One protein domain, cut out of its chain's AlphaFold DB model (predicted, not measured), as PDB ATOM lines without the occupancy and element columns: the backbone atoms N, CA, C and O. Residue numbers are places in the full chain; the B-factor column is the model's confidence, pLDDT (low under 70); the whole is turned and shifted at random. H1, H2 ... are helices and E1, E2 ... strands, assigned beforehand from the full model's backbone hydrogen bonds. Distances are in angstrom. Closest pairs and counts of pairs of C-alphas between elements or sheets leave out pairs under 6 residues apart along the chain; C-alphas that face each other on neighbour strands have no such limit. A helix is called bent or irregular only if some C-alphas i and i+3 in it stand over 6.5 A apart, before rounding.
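What this domain is: This is residues 3 to 142 of the 311 residues of an uncharacterized protein of Collimonas arenae (UniProt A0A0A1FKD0). The chain is wound in stacked turns, a solenoid whose one wall is the row E3, E5, E7, E9 and E10 and whose other wall is E4, E6, E8 and the last part of E9. The hairpin E1 and E2 extends the first wall at one end, H3 packs on E1, E2, E3 and E5, and H1 crosses the outside of the turns. The 140 printed residues hold three named helices and ten strands, in the order H1 H2 E1 E2 H3 E3 E4 E5 E6 E7 E8 E9 E10. The class is mixed, helices and strands; the strands make one branched, twisted sheet, parallel but for E1 and E2. The whole is compact, with a radius of gyration of the C-alphas of 13.7 A and spans of 37 by 37 by 26 A.

How they stand to each other: Start at H1, residues 3 to 13: it is on the sheet at a height of 9.4 A, over E9, residues 116 to 128, and only just over E5, residues 81 to 88, and E7, residues 99 to 105, with 3 C-alphas each. Its closest C-alpha to E9 is Ala 5, 6.2 A from Asp 122; it runs across the strands, at 74 degrees to E9 on the local plane. H2, residues 20 to 24, only grazes the sheet. E1, residues 31 to 34, and E2, residues 38 to 41, form an antiparallel hairpin, with N 32 and O 40 2.8 A apart. H3, residues 55 to 61, is on the sheet; its closest C-alpha to E5 is Leu 61, 4.8 A from Ser 82. E2, H3 and E3, residues 67 to 70, form a strand-helix-strand unit, two parallel neighbour strands with a helix between, its crossover right-handed; N 39 and O 67 are 2.9 A apart. Next come the parallel pairs E3 and E5, N 70 to O 87 2.8 A; E5 and E7, N 82 to O 99 2.8 A; E7 and E9, N 100 to O 116 2.8 A; and E9 with E10, residues 133 to 142, N 117 to O 133 2.8 A. E4, residues 74 to 76, is parallel to E6, residues 92 to 94, N 76 to O 93 2.8 A; E6 is parallel to E8, residues 109 to 111, N 94 to O 110 2.8 A. E9 bends by 148 degrees at residue 121 and pairs with E8 over residues 126 to 128, N 111 to O 127 2.8 A. In H1, H2 and H3 every O i to N i+4 pair is within hydrogen-bond range.

Where its parts are: Find C-alpha 3 at (69.329, 132.666, 67.366); H1 runs 14.9 A from there. E5 measures 16.1 A, E7 16.4 A and the bent-over E9 10.2 A. E10 runs 20.3 A, to C-alpha 142 at (63.418, 133.446, 82.372).

The domain as a whole: The C-alphas of Pro 16 and Asn 131 are the two farthest apart, 39.5 A. The printed part has no cut. The link E2 to H3, residues 42 to 54, is long. Residues 16 to 17 and 46 to 51 are under 70 in pLDDT; the mean of the printed part is 90.2.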
ATOM      1  N   TYR A   3      69.082 133.439  68.604       75.62
ATOM      2  CA  TYR A   3      69.329 132.666  67.366       75.62
ATOM      3  C   TYR A   3      70.539 131.711  67.402       75.62
ATOM      4  O   TYR A   3      70.439 130.582  66.932       75.62
ATOM      5  N   PHE A   4      71.683 132.135  67.955       74.00
ATOM      6  CA  PHE A   4      72.869 131.272  68.059       74.00
ATOM      7  C   PHE A   4      72.649 130.102  69.020       74.00
ATOM      8  O   PHE A   4      72.960 128.968  68.669       74.00
ATOM      9  N   ALA A   5      72.089 130.378  70.197       80.12
ATOM     10  CA  ALA A   5      71.765 129.359  71.181       80.12
ATOM     11  C   ALA A   5      70.648 128.434  70.684       80.12
ATOM     12  O   ALA A   5      70.757 127.222  70.827       80.12
ATOM     13  N   ASP A   6      69.621 128.980  70.031       84.75
ATOM     14  CA  ASP A   6      68.535 128.198  69.438       84.75
ATOM     15  C   ASP A   6      69.075 127.279  68.336       84.75
ATOM     16  O   ASP A   6      68.801 126.084  68.340       84.75
ATOM     17  N   SER A   7      69.924 127.798  67.442       83.62
ATOM     18  CA  SER A   7      70.597 127.007  66.405       83.62
ATOM     19  C   SER A   7      71.488 125.911  66.998       83.62
ATOM     20  O   SER A   7      71.440 124.763  66.552       83.62
ATOM     21  N   PHE A   8      72.246 126.214  68.057       85.56
ATOM     22  CA  PHE A   8      73.064 125.232  68.767       85.56
ATOM     23  C   PHE A   8      72.211 124.137  69.425       85.56
ATOM     24  O   PHE A   8      72.458 122.951  69.212       85.56
ATOM     25  N   ARG A   9      71.151 124.513  70.151       83.75
ATOM     26  CA  ARG A   9      70.207 123.573  70.776       83.75
ATOM     27  C   ARG A   9      69.486 122.716  69.740       83.75
ATOM     28  O   ARG A   9      69.375 121.511  69.940       83.75
ATOM     29  N   MET A  10      69.038 123.303  68.628       85.31
ATOM     30  CA  MET A  10      68.446 122.559  67.511       85.31
ATOM     31  C   MET A  10      69.449 121.589  66.893       85.31
ATOM     32  O   MET A  10      69.084 120.462  66.581       85.31
ATOM     33  N   THR A  11      70.710 122.002  66.741       85.88
ATOM     34  CA  THR A  11      71.773 121.121  66.244       85.88
ATOM     35  C   THR A  11      71.902 119.904  67.154       85.88
ATOM     36  O   THR A  11      71.860 118.790  66.652       85.88
ATOM     37  N   ILE A  12      71.971 120.094  68.475       85.38
ATOM     38  CA  ILE A  12      72.055 118.989  69.441       85.38
ATOM     39  C   ILE A  12      70.799 118.111  69.409       85.38
ATOM     40  O   ILE A  12      70.913 116.891  69.346       85.38
ATOM     41  N   ALA A  13      69.607 118.710  69.414       83.06
ATOM     42  CA  ALA A  13      68.340 117.978  69.410       83.06
ATOM     43  C   ALA A  13      68.140 117.135  68.138       83.06
ATOM     44  O   ALA A  13      67.546 116.063  68.196       83.06
ATOM     45  N   ASN A  14      68.657 117.607  67.003       84.19
ATOM     46  CA  ASN A  14      68.532 116.938  65.711       84.19
ATOM     47  C   ASN A  14      69.695 115.979  65.406       84.19
ATOM     48  O   ASN A  14      69.745 115.448  64.299       84.19
ATOM     49  N   MET A  15      70.635 115.743  66.333       82.94
ATOM     50  CA  MET A  15      71.708 114.764  66.129       82.94
ATOM     51  C   MET A  15      71.143 113.336  66.215       82.94
ATOM     52  O   MET A  15      70.849 112.865  67.314       82.94
ATOM     53  N   PRO A  16      71.054 112.583  65.099       68.00
ATOM     54  CA  PRO A  16      70.415 111.264  65.093       68.00
ATOM     55  C   PRO A  16      71.160 110.227  65.953       68.00
ATOM     56  O   PRO A  16      70.570 109.235  66.372       68.00
ATOM     57  N   ALA A  17      72.445 110.463  66.239       68.44
ATOM     58  CA  ALA A  17      73.278 109.602  67.076       68.44
ATOM     59  C   ALA A  17      73.135 109.862  68.590       68.44
ATOM     60  O   ALA A  17      73.669 109.088  69.382       68.44
ATOM     61  N   ILE A  18      72.450 110.934  69.010       76.19
ATOM     62  CA  ILE A  18      72.370 111.349  70.416       76.19
ATOM     63  C   ILE A  18      70.908 111.426  70.845       76.19
ATOM     64  O   ILE A  18      70.208 112.400  70.589       76.19
ATOM     65  N   ASN A  19      70.454 110.408  71.574       83.44
ATOM     66  CA  ASN A  19      69.210 110.487  72.329       83.44
ATOM     67  C   ASN A  19      69.550 110.783  73.793       83.44
ATOM     68  O   ASN A  19      69.850 109.864  74.551       83.44
ATOM     69  N   LEU A  20      69.523 112.065  74.178       80.81
ATOM     70  CA  LEU A  20      69.904 112.508  75.526       80.81
ATOM     71  C   LEU A  20      69.111 111.795  76.628       80.81
ATOM     72  O   LEU A  20      69.681 111.475  77.663       80.81
ATOM     73  N   GLN A  21      67.831 111.499  76.396       81.06
ATOM     74  CA  GLN A  21      67.006 110.789  77.370       81.06
ATOM     75  C   GLN A  21      67.515 109.360  77.584       81.06
ATOM     76  O   GLN A  21      67.813 108.986  78.710       81.06
ATOM     77  N   LYS A  22      67.734 108.599  76.505       84.38
ATOM     78  CA  LYS A  22      68.301 107.243  76.601       84.38
ATOM     79  C   LYS A  22      69.711 107.238  77.187       84.38
ATOM     80  O   LYS A  22      70.066 106.308  77.897       84.38
ATOM     81  N   LEU A  23      70.524 108.247  76.867       84.94
ATOM     82  CA  LEU A  23      71.875 108.373  77.411       84.94
ATOM     83  C   LEU A  23      71.844 108.634  78.922       84.94
ATOM     84  O   LEU A  23      72.646 108.052  79.642       84.94
ATOM     85  N   ARG A  24      70.899 109.436  79.421       83.38
ATOM     86  CA  ARG A  24      70.742 109.669  80.866       83.38
ATOM     87  C   ARG A  24      70.435 108.393  81.649       83.38
ATOM     88  O   ARG A  24      70.855 108.297  82.797       83.38
ATOM     89  N   ASP A  25      69.761 107.427  81.030       84.19
ATOM     90  CA  ASP A  25      69.428 106.139  81.654       84.19
ATOM     91  C   ASP A  25      70.623 105.158  81.684       84.19
ATOM     92  O   ASP A  25      70.592 104.135  82.380       84.19
ATOM     93  N   LEU A  26      71.703 105.448  80.944       83.12
ATOM     94  CA  LEU A  26      72.909 104.622  80.939       83.12
ATOM     95  C   LEU A  26      73.754 104.878  82.187       83.12
ATOM     96  O   LEU A  26      74.233 105.982  82.432       83.12
ATOM     97  N   HIS A  27      74.034 103.806  82.921       78.50
ATOM     98  CA  HIS A  27      74.892 103.832  84.100       78.50
ATOM     99  C   HIS A  27      76.352 103.621  83.677       78.50
ATOM    100  O   HIS A  27      76.876 102.508  83.709       78.50
ATOM    101  N   THR A  28      77.003 104.686  83.212       82.94
ATOM    102  CA  THR A  28      78.416 104.674  82.809       82.94
ATOM    103  C   THR A  28      79.097 105.966  83.233       82.94
ATOM    104  O   THR A  28      78.474 107.016  83.245       82.94
ATOM    105  N   ASP A  29      80.396 105.898  83.499       82.50
ATOM    106  CA  ASP A  29      81.242 107.060  83.759       82.50
ATOM    107  C   ASP A  29      82.344 107.116  82.693       82.50
ATOM    108  O   ASP A  29      83.460 106.621  82.863       82.50
ATOM    109  N   ARG A  30      81.966 107.558  81.490       87.56
ATOM    110  CA  ARG A  30      82.862 107.577  80.330       87.56
ATOM    111  C   ARG A  30      82.657 108.824  79.492       87.56
ATOM    112  O   ARG A  30      81.548 109.343  79.371       87.56
ATOM    113  N   THR A  31      83.740 109.209  78.832       91.12
ATOM    114  CA  THR A  31      83.732 110.194  77.755       91.12
ATOM    115  C   THR A  31      83.839 109.478  76.421       91.12
ATOM    116  O   THR A  31      84.807 108.763  76.157       91.12
ATOM    117  N   VAL A  32      82.827 109.664  75.581       91.06
ATOM    118  CA  VAL A  32      82.701 109.047  74.262       91.06
ATOM    119  C   VAL A  32      82.914 110.117  73.201       91.06
ATOM    120  O   VAL A  32      82.300 111.178  73.241       91.06
ATOM    121  N   SER A  33      83.790 109.848  72.236       89.69
ATOM    122  CA  SER A  33      84.013 110.739  71.094       89.69
ATOM    123  C   SER A  33      83.242 110.231  69.883       89.69
ATOM    124  O   SER A  33      83.417 109.085  69.478       89.69
ATOM    125  N   ILE A  34      82.407 111.086  69.304       87.25
ATOM    126  CA  ILE A  34      81.658 110.828  68.077       87.25
ATOM    127  C   ILE A  34      82.343 111.638  66.972       87.25
ATOM    128  O   ILE A  34      82.057 112.814  66.749       87.25
ATOM    129  N   GLY A  35      83.323 111.014  66.319       85.12
ATOM    130  CA  GLY A  35      84.247 111.718  65.430       85.12
ATOM    131  C   GLY A  35      85.136 112.721  66.179       85.12
ATOM    132  O   GLY A  35      85.380 112.594  67.381       85.12
ATOM    133  N   ASP A  36      85.629 113.734  65.462       84.75
ATOM    134  CA  ASP A  36      86.674 114.623  65.989       84.75
ATOM    135  C   ASP A  36      86.162 115.817  66.789       84.75
ATOM    136  O   ASP A  36      86.925 116.396  67.571       84.75
ATOM    137  N   LYS A  37      84.902 116.202  66.566       88.56
ATOM    138  CA  LYS A  37      84.334 117.473  67.037       88.56
ATOM    139  C   LYS A  37      83.225 117.319  68.064       88.56
ATOM    140  O   LYS A  37      82.802 118.332  68.599       88.56
ATOM    141  N   LEU A  38      82.728 116.115  68.318       91.62
ATOM    142  CA  LEU A  38      81.596 115.897  69.209       91.62
ATOM    143  C   LEU A  38      81.981 114.899  70.292       91.62
ATOM    144  O   LEU A  38      82.438 113.794  70.000       91.62
ATOM    145  N   HIS A  39      81.794 115.299  71.541       93.69
ATOM    146  CA  HIS A  39      82.175 114.518  72.706       93.69
ATOM    147  C   HIS A  39      81.016 114.474  73.692       93.69
ATOM    148  O   HIS A  39      80.426 115.505  73.996       93.69
ATOM    149  N   VAL A  40      80.691 113.284  74.182       93.62
ATOM    150  CA  VAL A  40      79.622 113.044  75.153       93.62
ATOM    151  C   VAL A  40      80.260 112.593  76.458       93.62
ATOM    152  O   VAL A  40      81.002 111.613  76.476       93.62
ATOM    153  N   VAL A  41      79.978 113.313  77.536       93.75
ATOM    154  CA  VAL A  41      80.501 113.084  78.881       93.75
ATOM    155  C   VAL A  41      79.360 112.580  79.756       93.75
ATOM    156  O   VAL A  41      78.397 113.303  80.013       93.75
ATOM    157  N   HIS A  42      79.471 111.332  80.212       90.88
ATOM    158  CA  HIS A  42      78.564 110.754  81.210       90.88
ATOM    159  C   HIS A  42      79.082 110.885  82.645       90.88
ATOM    160  O   HIS A  42      78.360 110.563  83.583       90.88
ATOM    161  N   GLN A  43      80.323 111.342  82.825       86.88
ATOM    162  CA  GLN A  43      80.894 111.528  84.151       86.88
ATOM    163  C   GLN A  43      80.051 112.500  84.968       86.88
ATOM    164  O   GLN A  43      79.813 113.627  84.538       86.88
ATOM    165  N   ARG A  44      79.622 112.046  86.145       83.19
ATOM    166  CA  ARG A  44      78.943 112.868  87.143       83.19
ATOM    167  C   ARG A  44      79.996 113.334  88.135       83.19
ATOM    168  O   ARG A  44      80.759 112.514  88.639       83.19
ATOM    169  N   LEU A  45      80.061 114.636  88.361       75.75
ATOM    170  CA  LEU A  45      80.832 115.201  89.458       75.75
ATOM    171  C   LEU A  45      79.838 115.697  90.497       75.75
ATOM    172  O   LEU A  45      78.907 116.421  90.149       75.75
ATOM    173  N   ASP A  46      80.046 115.299  91.743       66.31
ATOM    174  CA  ASP A  46      79.401 115.947  92.878       66.31
ATOM    175  C   ASP A  46      80.123 117.277  93.167       66.31
ATOM    176  O   ASP A  46      81.287 117.451  92.791       66.31
ATOM    177  N   GLU A  47      79.460 118.221  93.838       56.09
ATOM    178  CA  GLU A  47      80.048 119.531  94.183       56.09
ATOM    179  C   GLU A  47      81.329 119.398  95.038       56.09
ATOM    180  O   GLU A  47      82.242 120.212  94.917       56.09
ATOM    181  N   ASP A  48      81.443 118.310  95.812       55.34
ATOM    182  CA  ASP A  48      82.594 117.962  96.662       55.34
ATOM    183  C   ASP A  48      83.648 117.074  95.964       55.34
ATOM    184  O   ASP A  48      84.519 116.497  96.626       55.34
ATOM    185  N   ALA A  49      83.579 116.887  94.639       57.47
ATOM    186  CA  ALA A  49      84.383 115.886  93.935       57.47
ATOM    187  C   ALA A  49      85.896 116.194  93.955       57.47
ATOM    188  O   ALA A  49      86.465 116.749  93.015       57.47
ATOM    189  N   ALA A  50      86.579 115.721  95.003       54.38
ATOM    190  CA  ALA A  50      88.038 115.685  95.125       54.38
ATOM    191  C   ALA A  50      88.714 114.991  93.924       54.38
ATOM    192  O   ALA A  50      89.869 115.260  93.591       54.38
ATOM    193  N   THR A  51      87.983 114.105  93.248       65.81
ATOM    194  CA  THR A  51      88.345 113.514  91.963       65.81
ATOM    195  C   THR A  51      87.620 114.265  90.850       65.81
ATOM    196  O   THR A  51      86.476 113.949  90.534       65.81
ATOM    197  N   GLY A  52      88.273 115.272  90.266       80.94
ATOM    198  CA  GLY A  52      87.738 116.003  89.116       80.94
ATOM    199  C   GLY A  52      87.526 115.121  87.874       80.94
ATOM    200  O   GLY A  52      87.586 113.889  87.905       80.94
ATOM    201  N   TYR A  53      87.295 115.756  86.727       87.62
ATOM    202  CA  TYR A  53      87.083 115.026  85.481       87.62
ATOM    203  C   TYR A  53      88.250 114.108  85.098       87.62
ATOM    204  O   TYR A  53      89.425 114.433  85.274       87.62
ATOM    205  N   SER A  54      87.918 112.973  84.482       88.31
ATOM    206  CA  SER A  54      88.905 112.039  83.954       88.31
ATOM    207  C   SER A  54      89.807 112.703  82.894       88.31
ATOM    208  O   SER A  54      89.382 113.631  82.192       88.31
ATOM    209  N   PRO A  55      91.046 112.212  82.687       88.88
ATOM    210  CA  PRO A  55      91.961 112.785  81.698       88.88
ATOM    211  C   PRO A  55      91.396 112.836  80.271       88.88
ATOM    212  O   PRO A  55      91.772 113.707  79.488       88.88
ATOM    213  N   SER A  56      90.499 111.914  79.906       89.62
ATOM    214  CA  SER A  56      89.836 111.919  78.596       89.62
ATOM    215  C   SER A  56      88.862 113.089  78.463       89.62
ATOM    216  O   SER A  56      88.871 113.763  77.433       89.62
ATOM    217  N   THR A  57      88.087 113.383  79.508       91.44
ATOM    218  CA  THR A  57      87.210 114.556  79.567       91.44
ATOM    219  C   THR A  57      88.015 115.855  79.505       91.44
ATOM    220  O   THR A  57      87.729 116.722  78.682       91.44
ATOM    221  N   LEU A  58      89.086 115.971  80.296       91.38
ATOM    222  CA  LEU A  58      89.940 117.167  80.287       91.38
ATOM    223  C   LEU A  58      90.530 117.445  78.895       91.38
ATOM    224  O   LEU A  58      90.557 118.590  78.450       91.38
ATOM    225  N   ARG A  59      90.936 116.402  78.157       91.62
ATOM    226  CA  ARG A  59      91.425 116.548  76.774       91.62
ATOM    227  C   ARG A  59      90.361 117.088  75.823       91.62
ATOM    228  O   ARG A  59      90.696 117.898  74.962       91.62
ATOM    229  N   VAL A  60      89.106 116.645  75.935       93.62
ATOM    230  CA  VAL A  60      88.048 117.114  75.021       93.62
ATOM    231  C   VAL A  60      87.619 118.548  75.320       93.62
ATOM    232  O   VAL A  60      87.275 119.263  74.384       93.62
ATOM    233  N   LEU A  61      87.729 119.010  76.570       93.62
ATOM    234  CA  LEU A  61      87.505 120.420  76.922       93.62
ATOM    235  C   LEU A  61      88.523 121.359  76.257       93.62
ATOM    236  O   LEU A  61      88.177 122.471  75.868       93.62
ATOM    237  N   GLN A  62      89.759 120.901  76.037       93.06
ATOM    238  CA  GLN A  62      90.792 121.682  75.343       93.06
ATOM    239  C   GLN A  62      90.651 121.687  73.813       93.06
ATOM    240  O   GLN A  62      91.415 122.361  73.119       93.06
ATOM    241  N   LYS A  63      89.694 120.947  73.237       89.75
ATOM    242  CA  LYS A  63      89.533 120.900  71.780       89.75
ATOM    243  C   LYS A  63      88.882 122.171  71.244       89.75
ATOM    244  O   LYS A  63      87.679 122.384  71.383       89.75
ATOM    245  N   LYS A  64      89.668 122.964  70.514       88.44
ATOM    246  CA  LYS A  64      89.164 124.117  69.755       88.44
ATOM    247  C   LYS A  64      88.047 123.707  68.807       88.44
ATOM    248  O   LYS A  64      88.216 122.804  67.991       88.44
ATOM    249  N   ASN A  65      86.944 124.450  68.857       84.62
ATOM    250  CA  ASN A  65      85.783 124.260  67.981       84.62
ATOM    251  C   ASN A  65      85.106 122.879  68.120       84.62
ATOM    252  O   ASN A  65      84.358 122.486  67.222       84.62
ATOM    253  N   GLY A  66      85.380 122.144  69.204       91.50
ATOM    254  CA  GLY A  66      84.619 120.957  69.582       91.50
ATOM    255  C   GLY A  66      83.322 121.328  70.302       91.50
ATOM    256  O   GLY A  66      83.182 122.440  70.808       91.50
ATOM    257  N   ILE A  67      82.392 120.382  70.357       93.75
ATOM    258  CA  ILE A  67      81.175 120.413  71.161       93.75
ATOM    259  C   ILE A  67      81.319 119.330  72.226       93.75
ATOM    260  O   ILE A  67      81.568 118.165  71.898       93.75
ATOM    261  N   VAL A  68      81.158 119.711  73.490       95.75
ATOM    262  CA  VAL A  68      81.165 118.786  74.627       95.75
ATOM    263  C   VAL A  68      79.782 118.797  75.264       95.75
ATOM    264  O   VAL A  68      79.302 119.837  75.708       95.75
ATOM    265  N   ILE A  69      79.142 117.634  75.283       95.19
ATOM    266  CA  ILE A  69      77.804 117.410  75.821       95.19
ATOM    267  C   ILE A  69      77.944 116.673  77.148       95.19
ATOM    268  O   ILE A  69      78.324 115.506  77.164       95.19
ATOM    269  N   PHE A  70      77.596 117.334  78.242       94.94
ATOM    270  CA  PHE A  70      77.402 116.709  79.542       94.94
ATOM    271  C   PHE A  70      75.972 116.186  79.639       94.94
ATOM    272  O   PHE A  70      75.006 116.923  79.433       94.94
ATOM    273  N   VAL A  71      75.837 114.892  79.914       93.00
ATOM    274  CA  VAL A  71      74.538 114.201  79.959       93.00
ATOM    275  C   VAL A  71      73.796 114.457  81.281       93.00
ATOM    276  O   VAL A  71      72.573 114.336  81.342       93.00
ATOM    277  N   HIS A  72      74.526 114.852  82.320       90.19
ATOM    278  CA  HIS A  72      74.022 115.128  83.664       90.19
ATOM    279  C   HIS A  72      74.331 116.572  84.072       90.19
ATOM    280  O   HIS A  72      74.711 117.386  83.224       90.19
ATOM    281  N   ASP A  73      74.161 116.872  85.361       91.00
ATOM    282  CA  ASP A  73      74.722 118.081  85.953       91.00
ATOM    283  C   ASP A  73      76.227 118.107  85.694       91.00
ATOM    284  O   ASP A  73      76.919 117.086  85.781       91.00
ATOM    285  N   ALA A  74      76.706 119.277  85.303       93.12
ATOM    286  CA  ALA A  74      78.094 119.502  84.972       93.12
ATOM    287  C   ALA A  74      78.680 120.490  85.969       93.12
ATOM    288  O   ALA A  74      78.133 121.566  86.191       93.12
ATOM    289  N   PHE A  75      79.833 120.143  86.518       92.81
ATOM    290  CA  PHE A  75      80.625 121.054  87.328       92.81
ATOM    291  C   PHE A  75      81.963 121.280  86.643       92.81
ATOM    292  O   PHE A  75      82.657 120.314  86.350       92.81
ATOM    293  N   LEU A  76      82.330 122.522  86.345       92.56
ATOM    294  CA  LEU A  76      83.692 122.877  85.958       92.56
ATOM    295  C   LEU A  76      84.391 123.420  87.203       92.56
ATOM    296  O   LEU A  76      83.956 124.456  87.697       92.56
ATOM    297  N   PRO A  77      85.446 122.764  87.710       90.94
ATOM    298  CA  PRO A  77      86.185 123.258  88.868       90.94
ATOM    299  C   PRO A  77      86.743 124.678  88.669       90.94
ATOM    300  O   PRO A  77      86.868 125.120  87.518       90.94
ATOM    301  N   PRO A  78      87.139 125.368  89.751       92.69
ATOM    302  CA  PRO A  78      87.849 126.640  89.652       92.69
ATOM    303  C   PRO A  78      89.051 126.574  88.702       92.69
ATOM    304  O   PRO A  78      89.658 125.515  88.526       92.69
ATOM    305  N   ASP A  79      89.346 127.697  88.051       93.88
ATOM    306  CA  ASP A  79      90.437 127.878  87.083       93.88
ATOM    307  C   ASP A  79      90.391 126.917  85.878       93.88
ATOM    308  O   ASP A  79      91.364 126.735  85.140       93.88
ATOM    309  N   SER A  80      89.240 126.282  85.634       92.69
ATOM    310  CA  SER A  80      89.061 125.408  84.477       92.69
ATOM    311  C   SER A  80      89.094 126.200  83.175       92.69
ATOM    312  O   SER A  80      88.438 127.227  83.027       92.69
ATOM    313  N   HIS A  81      89.762 125.653  82.163       94.75
ATOM    314  CA  HIS A  81      89.778 126.227  80.820       94.75
ATOM    315  C   HIS A  81      89.075 125.303  79.826       94.75
ATOM    316  O   HIS A  81      89.420 124.126  79.723       94.75
ATOM    317  N   SER A  82      88.134 125.835  79.046       95.56
ATOM    318  CA  SER A  82      87.494 125.121  77.938       95.56
ATOM    319  C   SER A  82      87.563 125.920  76.642       95.56
ATOM    320  O   SER A  82      87.094 127.056  76.549       95.56
ATOM    321  N   GLN A  83      88.096 125.283  75.600       95.50
ATOM    322  CA  GLN A  83      88.114 125.790  74.226       95.50
ATOM    323  C   GLN A  83      86.993 125.189  73.359       95.50
ATOM    324  O   GLN A  83      86.887 125.526  72.174       95.50
ATOM    325  N   ALA A  84      86.166 124.318  73.940       94.94
ATOM    326  CA  ALA A  84      84.988 123.727  73.321       94.94
ATOM    327  C   ALA A  84      83.711 124.521  73.650       94.94
ATOM    328  O   ALA A  84      83.640 125.217  74.664       94.94
ATOM    329  N   ASP A  85      82.691 124.383  72.801       95.56
ATOM    330  CA  ASP A  85      81.333 124.840  73.106       95.56
ATOM    331  C   ASP A  85      80.653 123.786  73.983       95.56
ATOM    332  O   ASP A  85      80.537 122.617  73.603       95.56
ATOM    333  N   LEU A  86      80.237 124.195  75.177       96.69
ATOM    334  CA  LEU A  86      79.694 123.284  76.175       96.69
ATOM    335  C   LEU A  86      78.171 123.227  76.101       96.69
ATOM    336  O   LEU A  86      77.503 124.244  75.917       96.69
ATOM    337  N   PHE A  87      77.622 122.039  76.306       96.06
ATOM    338  CA  PHE A  87      76.199 121.834  76.517       96.06
ATOM    339  C   PHE A  87      75.975 120.930  77.723       96.06
ATOM    340  O   PHE A  87      76.453 119.801  77.723       96.06
ATOM    341  N   ALA A  88      75.214 121.387  78.711       95.06
ATOM    342  CA  ALA A  88      74.722 120.549  79.796       95.06
ATOM    343  C   ALA A  88      73.252 120.184  79.558       95.06
ATOM    344  O   ALA A  88      72.402 121.049  79.332       95.06
ATOM    345  N   ALA A  89      72.930 118.894  79.624       93.62
ATOM    346  CA  ALA A  89      71.549 118.409  79.582       93.62
ATOM    347  C   ALA A  89      70.797 118.618  80.916       93.62
ATOM    348  O   ALA A  89      69.626 118.257  81.033       93.62
ATOM    349  N   SER A  90      71.465 119.195  81.913       93.19
ATOM    350  CA  SER A  90      70.922 119.578  83.218       93.19
ATOM    351  C   SER A  90      71.572 120.901  83.650       93.19
ATOM    352  O   SER A  90      71.778 121.752  82.777       93.19
ATOM    353  N   ASP A  91      71.874 121.101  84.934       95.88
ATOM    354  CA  ASP A  91      72.530 122.310  85.435       95.88
ATOM    355  C   ASP A  91      74.030 122.331  85.086       95.88
ATOM    356  O   ASP A  91      74.665 121.292  84.886       95.88
ATOM    357  N   LEU A  92      74.606 123.531  84.983       97.00
ATOM    358  CA  LEU A  92      76.043 123.745  84.808       97.00
ATOM    359  C   LEU A  92      76.549 124.728  85.866       97.00
ATOM    360  O   LEU A  92      76.251 125.922  85.810       97.00
ATOM    361  N   LEU A  93      77.360 124.229  86.791       97.06
ATOM    362  CA  LEU A  93      78.134 125.048  87.715       97.06
ATOM    363  C   LEU A  93      79.536 125.260  87.151       97.06
ATOM    364  O   LEU A  93      80.196 124.328  86.692       97.06
ATOM    365  N   VAL A  94      79.998 126.501  87.202       97.12
ATOM    366  CA  VAL A  94      81.327 126.905  86.758       97.12
ATOM    367  C   VAL A  94      82.018 127.558  87.942       97.12
ATOM    368  O   VAL A  94      81.533 128.564  88.442       97.12
ATOM    369  N   GLY A  95      83.120 126.979  88.401       95.12
ATOM    370  CA  GLY A  95      83.913 127.503  89.504       95.12
ATOM    371  C   GLY A  95      84.632 128.801  89.150       95.12
ATOM    372  O   GLY A  95      84.716 129.191  87.983       95.12
ATOM    373  N   ASP A  96      85.152 129.458  90.180       97.12
ATOM    374  CA  ASP A  96      85.796 130.768  90.077       97.12
ATOM    375  C   ASP A  96      87.001 130.756  89.123       97.12
ATOM    376  O   ASP A  96      87.659 129.731  88.953       97.12
ATOM    377  N   GLY A  97      87.274 131.876  88.451       97.88
ATOM    378  CA  GLY A  97      88.425 132.036  87.549       97.88
ATOM    379  C   GLY A  97      88.369 131.210  86.254       97.88
ATOM    380  O   GLY A  97      89.254 131.314  85.402       97.88
ATOM    381  N   ALA A  98      87.333 130.389  86.054       97.50
ATOM    382  CA  ALA A  98      87.227 129.543  84.875       97.50
ATOM    383  C   ALA A  98      87.042 130.357  83.581       97.50
ATOM    384  O   ALA A  98      86.382 131.396  83.539       97.50
ATOM    385  N   SER A  99      87.570 129.834  82.473       97.94
ATOM    386  CA  SER A  99      87.516 130.466  81.157       97.94
ATOM    387  C   SER A  99      86.885 129.546  80.117       97.94
ATOM    388  O   SER A  99      87.406 128.470  79.815       97.94
ATOM    389  N   LEU A 100      85.766 129.976  79.538       97.81
ATOM    390  CA  LEU A 100      84.940 129.193  78.624       97.81
ATOM    391  C   LEU A 100      84.808 129.879  77.274       97.81
ATOM    392  O   LEU A 100      84.541 131.075  77.177       97.81
ATOM    393  N   ARG A 101      84.890 129.103  76.195       96.44
ATOM    394  CA  ARG A 101      84.576 129.609  74.855       96.44
ATOM    395  C   ARG A 101      83.099 129.988  74.714       96.44
ATOM    396  O   ARG A 101      82.794 131.108  74.307       96.44
ATOM    397  N   ALA A 102      82.200 129.052  75.007       96.25
ATOM    398  CA  ALA A 102      80.752 129.248  75.040       96.25
ATOM    399  C   ALA A 102      80.076 128.109  75.812       96.25
ATOM    400  O   ALA A 102      80.622 127.005  75.880       96.25
ATOM    401  N   CYS A 103      78.882 128.346  76.358       97.06
ATOM    402  CA  CYS A 103      78.137 127.299  77.057       97.06
ATOM    403  C   CYS A 103      76.613 127.448  76.964       97.06
ATOM    404  O   CYS A 103      76.066 128.543  76.844       97.06
ATOM    405  N   SER A 104      75.907 126.324  77.040       97.25
ATOM    406  CA  SER A 104      74.456 126.279  77.185       97.25
ATOM    407  C   SER A 104      74.037 125.180  78.148       97.25
ATOM    408  O   SER A 104      74.698 124.149  78.224       97.25
ATOM    409  N   ALA A 105      72.912 125.364  78.831       96.56
ATOM    410  CA  ALA A 105      72.338 124.349  79.707       96.56
ATOM    411  C   ALA A 105      70.832 124.190  79.470       96.56
ATOM    412  O   ALA A 105      70.135 125.140  79.092       96.56
ATOM    413  N   GLN A 106      70.305 122.981  79.650       94.81
ATOM    414  CA  GLN A 106      68.857 122.776  79.782       94.81
ATOM    415  C   GLN A 106      68.356 123.210  81.162       94.81
ATOM    416  O   GLN A 106      67.228 123.690  81.255       94.81
ATOM    417  N   GLY A 107      69.197 123.071  82.187       96.12
ATOM    418  CA  GLY A 107      69.002 123.613  83.524       96.12
ATOM    419  C   GLY A 107      69.642 124.993  83.704       96.12
ATOM    420  O   GLY A 107      69.923 125.688  82.724       96.12
ATOM    421  N   ALA A 108      69.842 125.412  84.948       98.00
ATOM    422  CA  ALA A 108      70.467 126.685  85.288       98.00
ATOM    423  C   ALA A 108      71.973 126.688  84.977       98.00
ATOM    424  O   ALA A 108      72.629 125.646  84.980       98.00
ATOM    425  N   ILE A 109      72.527 127.878  84.724       98.69
ATOM    426  CA  ILE A 109      73.980 128.086  84.725       98.69
ATOM    427  C   ILE A 109      74.347 129.008  85.879       98.69
ATOM    428  O   ILE A 109      73.808 130.112  85.975       98.69
ATOM    429  N   THR A 110      75.307 128.584  86.691       98.69
ATOM    430  CA  THR A 110      75.909 129.406  87.741       98.69
ATOM    431  C   THR A 110      77.376 129.613  87.412       98.69
ATOM    432  O   THR A 110      78.147 128.657  87.359       98.69
ATOM    433  N   LEU A 111      77.747 130.864  87.160       98.62
ATOM    434  CA  LEU A 111      79.123 131.281  86.951       98.62
ATOM    435  C   LEU A 111      79.722 131.763  88.271       98.62
ATOM    436  O   LEU A 111      79.148 132.640  88.916       98.62
ATOM    437  N   GLY A 112      80.877 131.220  88.638       98.19
ATOM    438  CA  GLY A 112      81.699 131.683  89.748       98.19
ATOM    439  C   GLY A 112      82.270 133.083  89.522       98.19
ATOM    440  O   GLY A 112      82.097 133.696  88.457       98.19
ATOM    441  N   ALA A 113      82.948 133.594  90.544       98.12
ATOM    442  CA  ALA A 113      83.635 134.874  90.483       98.12
ATOM    443  C   ALA A 113      84.764 134.852  89.445       98.12
ATOM    444  O   ALA A 113      85.343 133.804  89.166       98.12
ATOM    445  N   ASP A 114      85.054 136.005  88.841       98.31
ATOM    446  CA  ASP A 114      86.182 136.201  87.914       98.31
ATOM    447  C   ASP A 114      86.177 135.250  86.693       98.31
ATOM    448  O   ASP A 114      87.183 135.077  86.003       98.31
ATOM    449  N   THR A 115      85.034 134.625  86.397       98.50
ATOM    450  CA  THR A 115      84.879 133.739  85.240       98.50
ATOM    451  C   THR A 115      84.800 134.532  83.941       98.50
ATOM    452  O   THR A 115      84.282 135.647  83.899       98.50
ATOM    453  N   VAL A 116      85.271 133.947  82.839       98.62
ATOM    454  CA  VAL A 116      85.230 134.582  81.513       98.62
ATOM    455  C   VAL A 116      84.528 133.682  80.506       98.62
ATOM    456  O   VAL A 116      84.953 132.550  80.273       98.62
ATOM    457  N   VAL A 117      83.486 134.197  79.849       98.38
ATOM    458  CA  VAL A 117      82.819 133.553  78.711       98.38
ATOM    459  C   VAL A 117      83.052 134.372  77.443       98.38
ATOM    460  O   VAL A 117      82.441 135.417  77.229       98.38
ATOM    461  N   HIS A 118      83.885 133.849  76.544       97.25
ATOM    462  CA  HIS A 118      84.416 134.599  75.395       97.25
ATOM    463  C   HIS A 118      83.399 134.908  74.290       97.25
ATOM    464  O   HIS A 118      83.633 135.782  73.457       97.25
ATOM    465  N   ARG A 119      82.305 134.141  74.169       95.00
ATOM    466  CA  ARG A 119      81.397 134.263  73.008       95.00
ATOM    467  C   ARG A 119      79.933 134.362  73.371       95.00
ATOM    468  O   ARG A 119      79.264 135.313  72.965       95.00
ATOM    469  N   TRP A 120      79.388 133.338  74.009       96.06
ATOM    470  CA  TRP A 120      77.970 133.327  74.330       96.06
ATOM    471  C   TRP A 120      77.639 132.326  75.433       96.06
ATOM    472  O   TRP A 120      78.316 131.309  75.593       96.06
ATOM    473  N   ILE A 121      76.571 132.631  76.165       97.94
ATOM    474  CA  ILE A 121      75.990 131.795  77.212       97.94
ATOM    475  C   ILE A 121      74.459 131.821  77.108       97.94
ATOM    476  O   ILE A 121      73.872 132.886  76.892       97.94
ATOM    477  N   ASP A 122      73.813 130.656  77.237       98.00
ATOM    478  CA  ASP A 122      72.349 130.548  77.200       98.00
ATOM    479  C   ASP A 122      71.763 129.433  78.078       98.00
ATOM    480  O   ASP A 122      72.096 128.257  77.916       98.00
ATOM    481  N   ALA A 123      70.795 129.786  78.923       98.06
ATOM    482  CA  ALA A 123      70.074 128.861  79.803       98.06
ATOM    483  C   ALA A 123      68.672 129.383  80.151       98.06
ATOM    484  O   ALA A 123      68.336 130.517  79.820       98.06
ATOM    485  N   PRO A 124      67.803 128.611  80.819       97.88
ATOM    486  CA  PRO A 124      66.579 129.166  81.373       97.88
ATOM    487  C   PRO A 124      66.812 130.244  82.432       97.88
ATOM    488  O   PRO A 124      66.165 131.288  82.359       97.88
ATOM    489  N   CYS A 125      67.752 130.013  83.349       98.50
ATOM    490  CA  CYS A 125      68.186 130.962  84.374       98.50
ATOM    491  C   CYS A 125      69.718 131.016  84.390       98.50
ATOM    492  O   CYS A 125      70.361 129.974  84.240       98.50
ATOM    493  N   ILE A 126      70.292 132.209  84.556       98.88
ATOM    494  CA  ILE A 126      71.746 132.392  84.659       98.88
ATOM    495  C   ILE A 126      72.076 133.236  85.889       98.88
ATOM    496  O   ILE A 126      71.535 134.331  86.051       98.88
ATOM    497  N   HIS A 127      73.001 132.756  86.711       98.75
ATOM    498  CA  HIS A 127      73.614 133.509  87.800       98.75
ATOM    499  C   HIS A 127      75.046 133.856  87.400       98.75
ATOM    500  O   HIS A 127      75.841 132.971  87.092       98.75
ATOM    501  N   VAL A 128      75.357 135.147  87.353       98.69
ATOM    502  CA  VAL A 128      76.663 135.673  86.960       98.69
ATOM    503  C   VAL A 128      77.396 136.119  88.217       98.69
ATOM    504  O   VAL A 128      76.951 137.057  88.877       98.69
ATOM    505  N   GLY A 129      78.498 135.443  88.544       98.31
ATOM    506  CA  GLY A 129      79.340 135.744  89.697       98.31
ATOM    507  C   GLY A 129      79.997 137.123  89.641       98.31
ATOM    508  O   GLY A 129      79.962 137.827  88.627       98.31
ATOM    509  N   SER A 130      80.569 137.541  90.770       97.75
ATOM    510  CA  SER A 130      81.241 138.838  90.879       97.75
ATOM    511  C   SER A 130      82.410 138.930  89.903       97.75
ATOM    512  O   SER A 130      83.120 137.950  89.710       97.75
ATOM    513  N   ASN A 131      82.607 140.095  89.286       98.00
ATOM    514  CA  ASN A 131      83.678 140.349  88.307       98.00
ATOM    515  C   ASN A 131      83.701 139.419  87.076       98.00
ATOM    516  O   ASN A 131      84.637 139.478  86.280       98.00
ATOM    517  N   ALA A 132      82.691 138.567  86.883       98.44
ATOM    518  CA  ALA A 132      82.638 137.690  85.724       98.44
ATOM    519  C   ALA A 132      82.429 138.503  84.434       98.44
ATOM    520  O   ALA A 132      81.610 139.426  84.401       98.44
ATOM    521  N   SER A 133      83.131 138.140  83.358       98.31
ATOM    522  CA  SER A 133      83.045 138.802  82.053       98.31
ATOM    523  C   SER A 133      82.395 137.913  81.002       98.31
ATOM    524  O   SER A 133      82.805 136.776  80.771       98.31
ATOM    525  N   ILE A 134      81.391 138.450  80.312       98.06
ATOM    526  CA  ILE A 134      80.786 137.840  79.134       98.06
ATOM    527  C   ILE A 134      81.071 138.737  77.932       98.06
ATOM    528  O   ILE A 134      80.297 139.635  77.592       98.06
ATOM    529  N   ASP A 135      82.164 138.442  77.236       95.69
ATOM    530  CA  ASP A 135      82.691 139.267  76.139       95.69
ATOM    531  C   ASP A 135      81.787 139.268  74.896       95.69
ATOM    532  O   ASP A 135      81.966 140.046  73.958       95.69
ATOM    533  N   GLY A 136      80.783 138.392  74.871       91.69
ATOM    534  CA  GLY A 136      79.766 138.374  73.832       91.69
ATOM    535  C   GLY A 136      78.349 138.496  74.375       91.69
ATOM    536  O   GLY A 136      77.928 139.562  74.823       91.69
ATOM    537  N   ARG A 137      77.546 137.440  74.208       94.81
ATOM    538  CA  ARG A 137      76.094 137.496  74.454       94.81
ATOM    539  C   ARG A 137      75.674 136.605  75.610       94.81
ATOM    540  O   ARG A 137      75.937 135.409  75.575       94.81
ATOM    541  N   ILE A 138      74.921 137.163  76.547       98.12
ATOM    542  CA  ILE A 138      74.215 136.418  77.587       98.12
ATOM    543  C   ILE A 138      72.712 136.457  77.317       98.12
ATOM    544  O   ILE A 138      72.122 137.527  77.150       98.12
ATOM    545  N   THR A 139      72.074 135.292  77.232       98.06
ATOM    546  CA  THR A 139      70.621 135.208  77.068       98.06
ATOM    547  C   THR A 139      70.001 134.209  78.016       98.06
ATOM    548  O   THR A 139      70.558 133.141  78.240       98.06
ATOM    549  N   ALA A 140      68.815 134.525  78.533       97.81
ATOM    550  CA  ALA A 140      68.057 133.573  79.327       97.81
ATOM    551  C   ALA A 140      66.584 133.503  78.928       97.81
ATOM    552  O   ALA A 140      66.010 134.475  78.433       97.81
ATOM    553  N   LEU A 141      65.964 132.340  79.143       96.19
ATOM    554  CA  LEU A 141      64.526 132.167  78.903       96.19
ATOM    555  C   LEU A 141      63.677 132.850  79.977       96.19
ATOM    556  O   LEU A 141      62.570 133.269  79.667       96.19
ATOM    557  N   LYS A 142      64.162 132.920  81.221       97.75
ATOM    558  CA  LYS A 142      63.418 133.446  82.372       97.75
ATOM    559  C   LYS A 142      64.134 134.638  82.983       97.75
ATOM    560  O   LYS A 142      63.591 135.743  82.975       97.75
TER     561      LYS A 142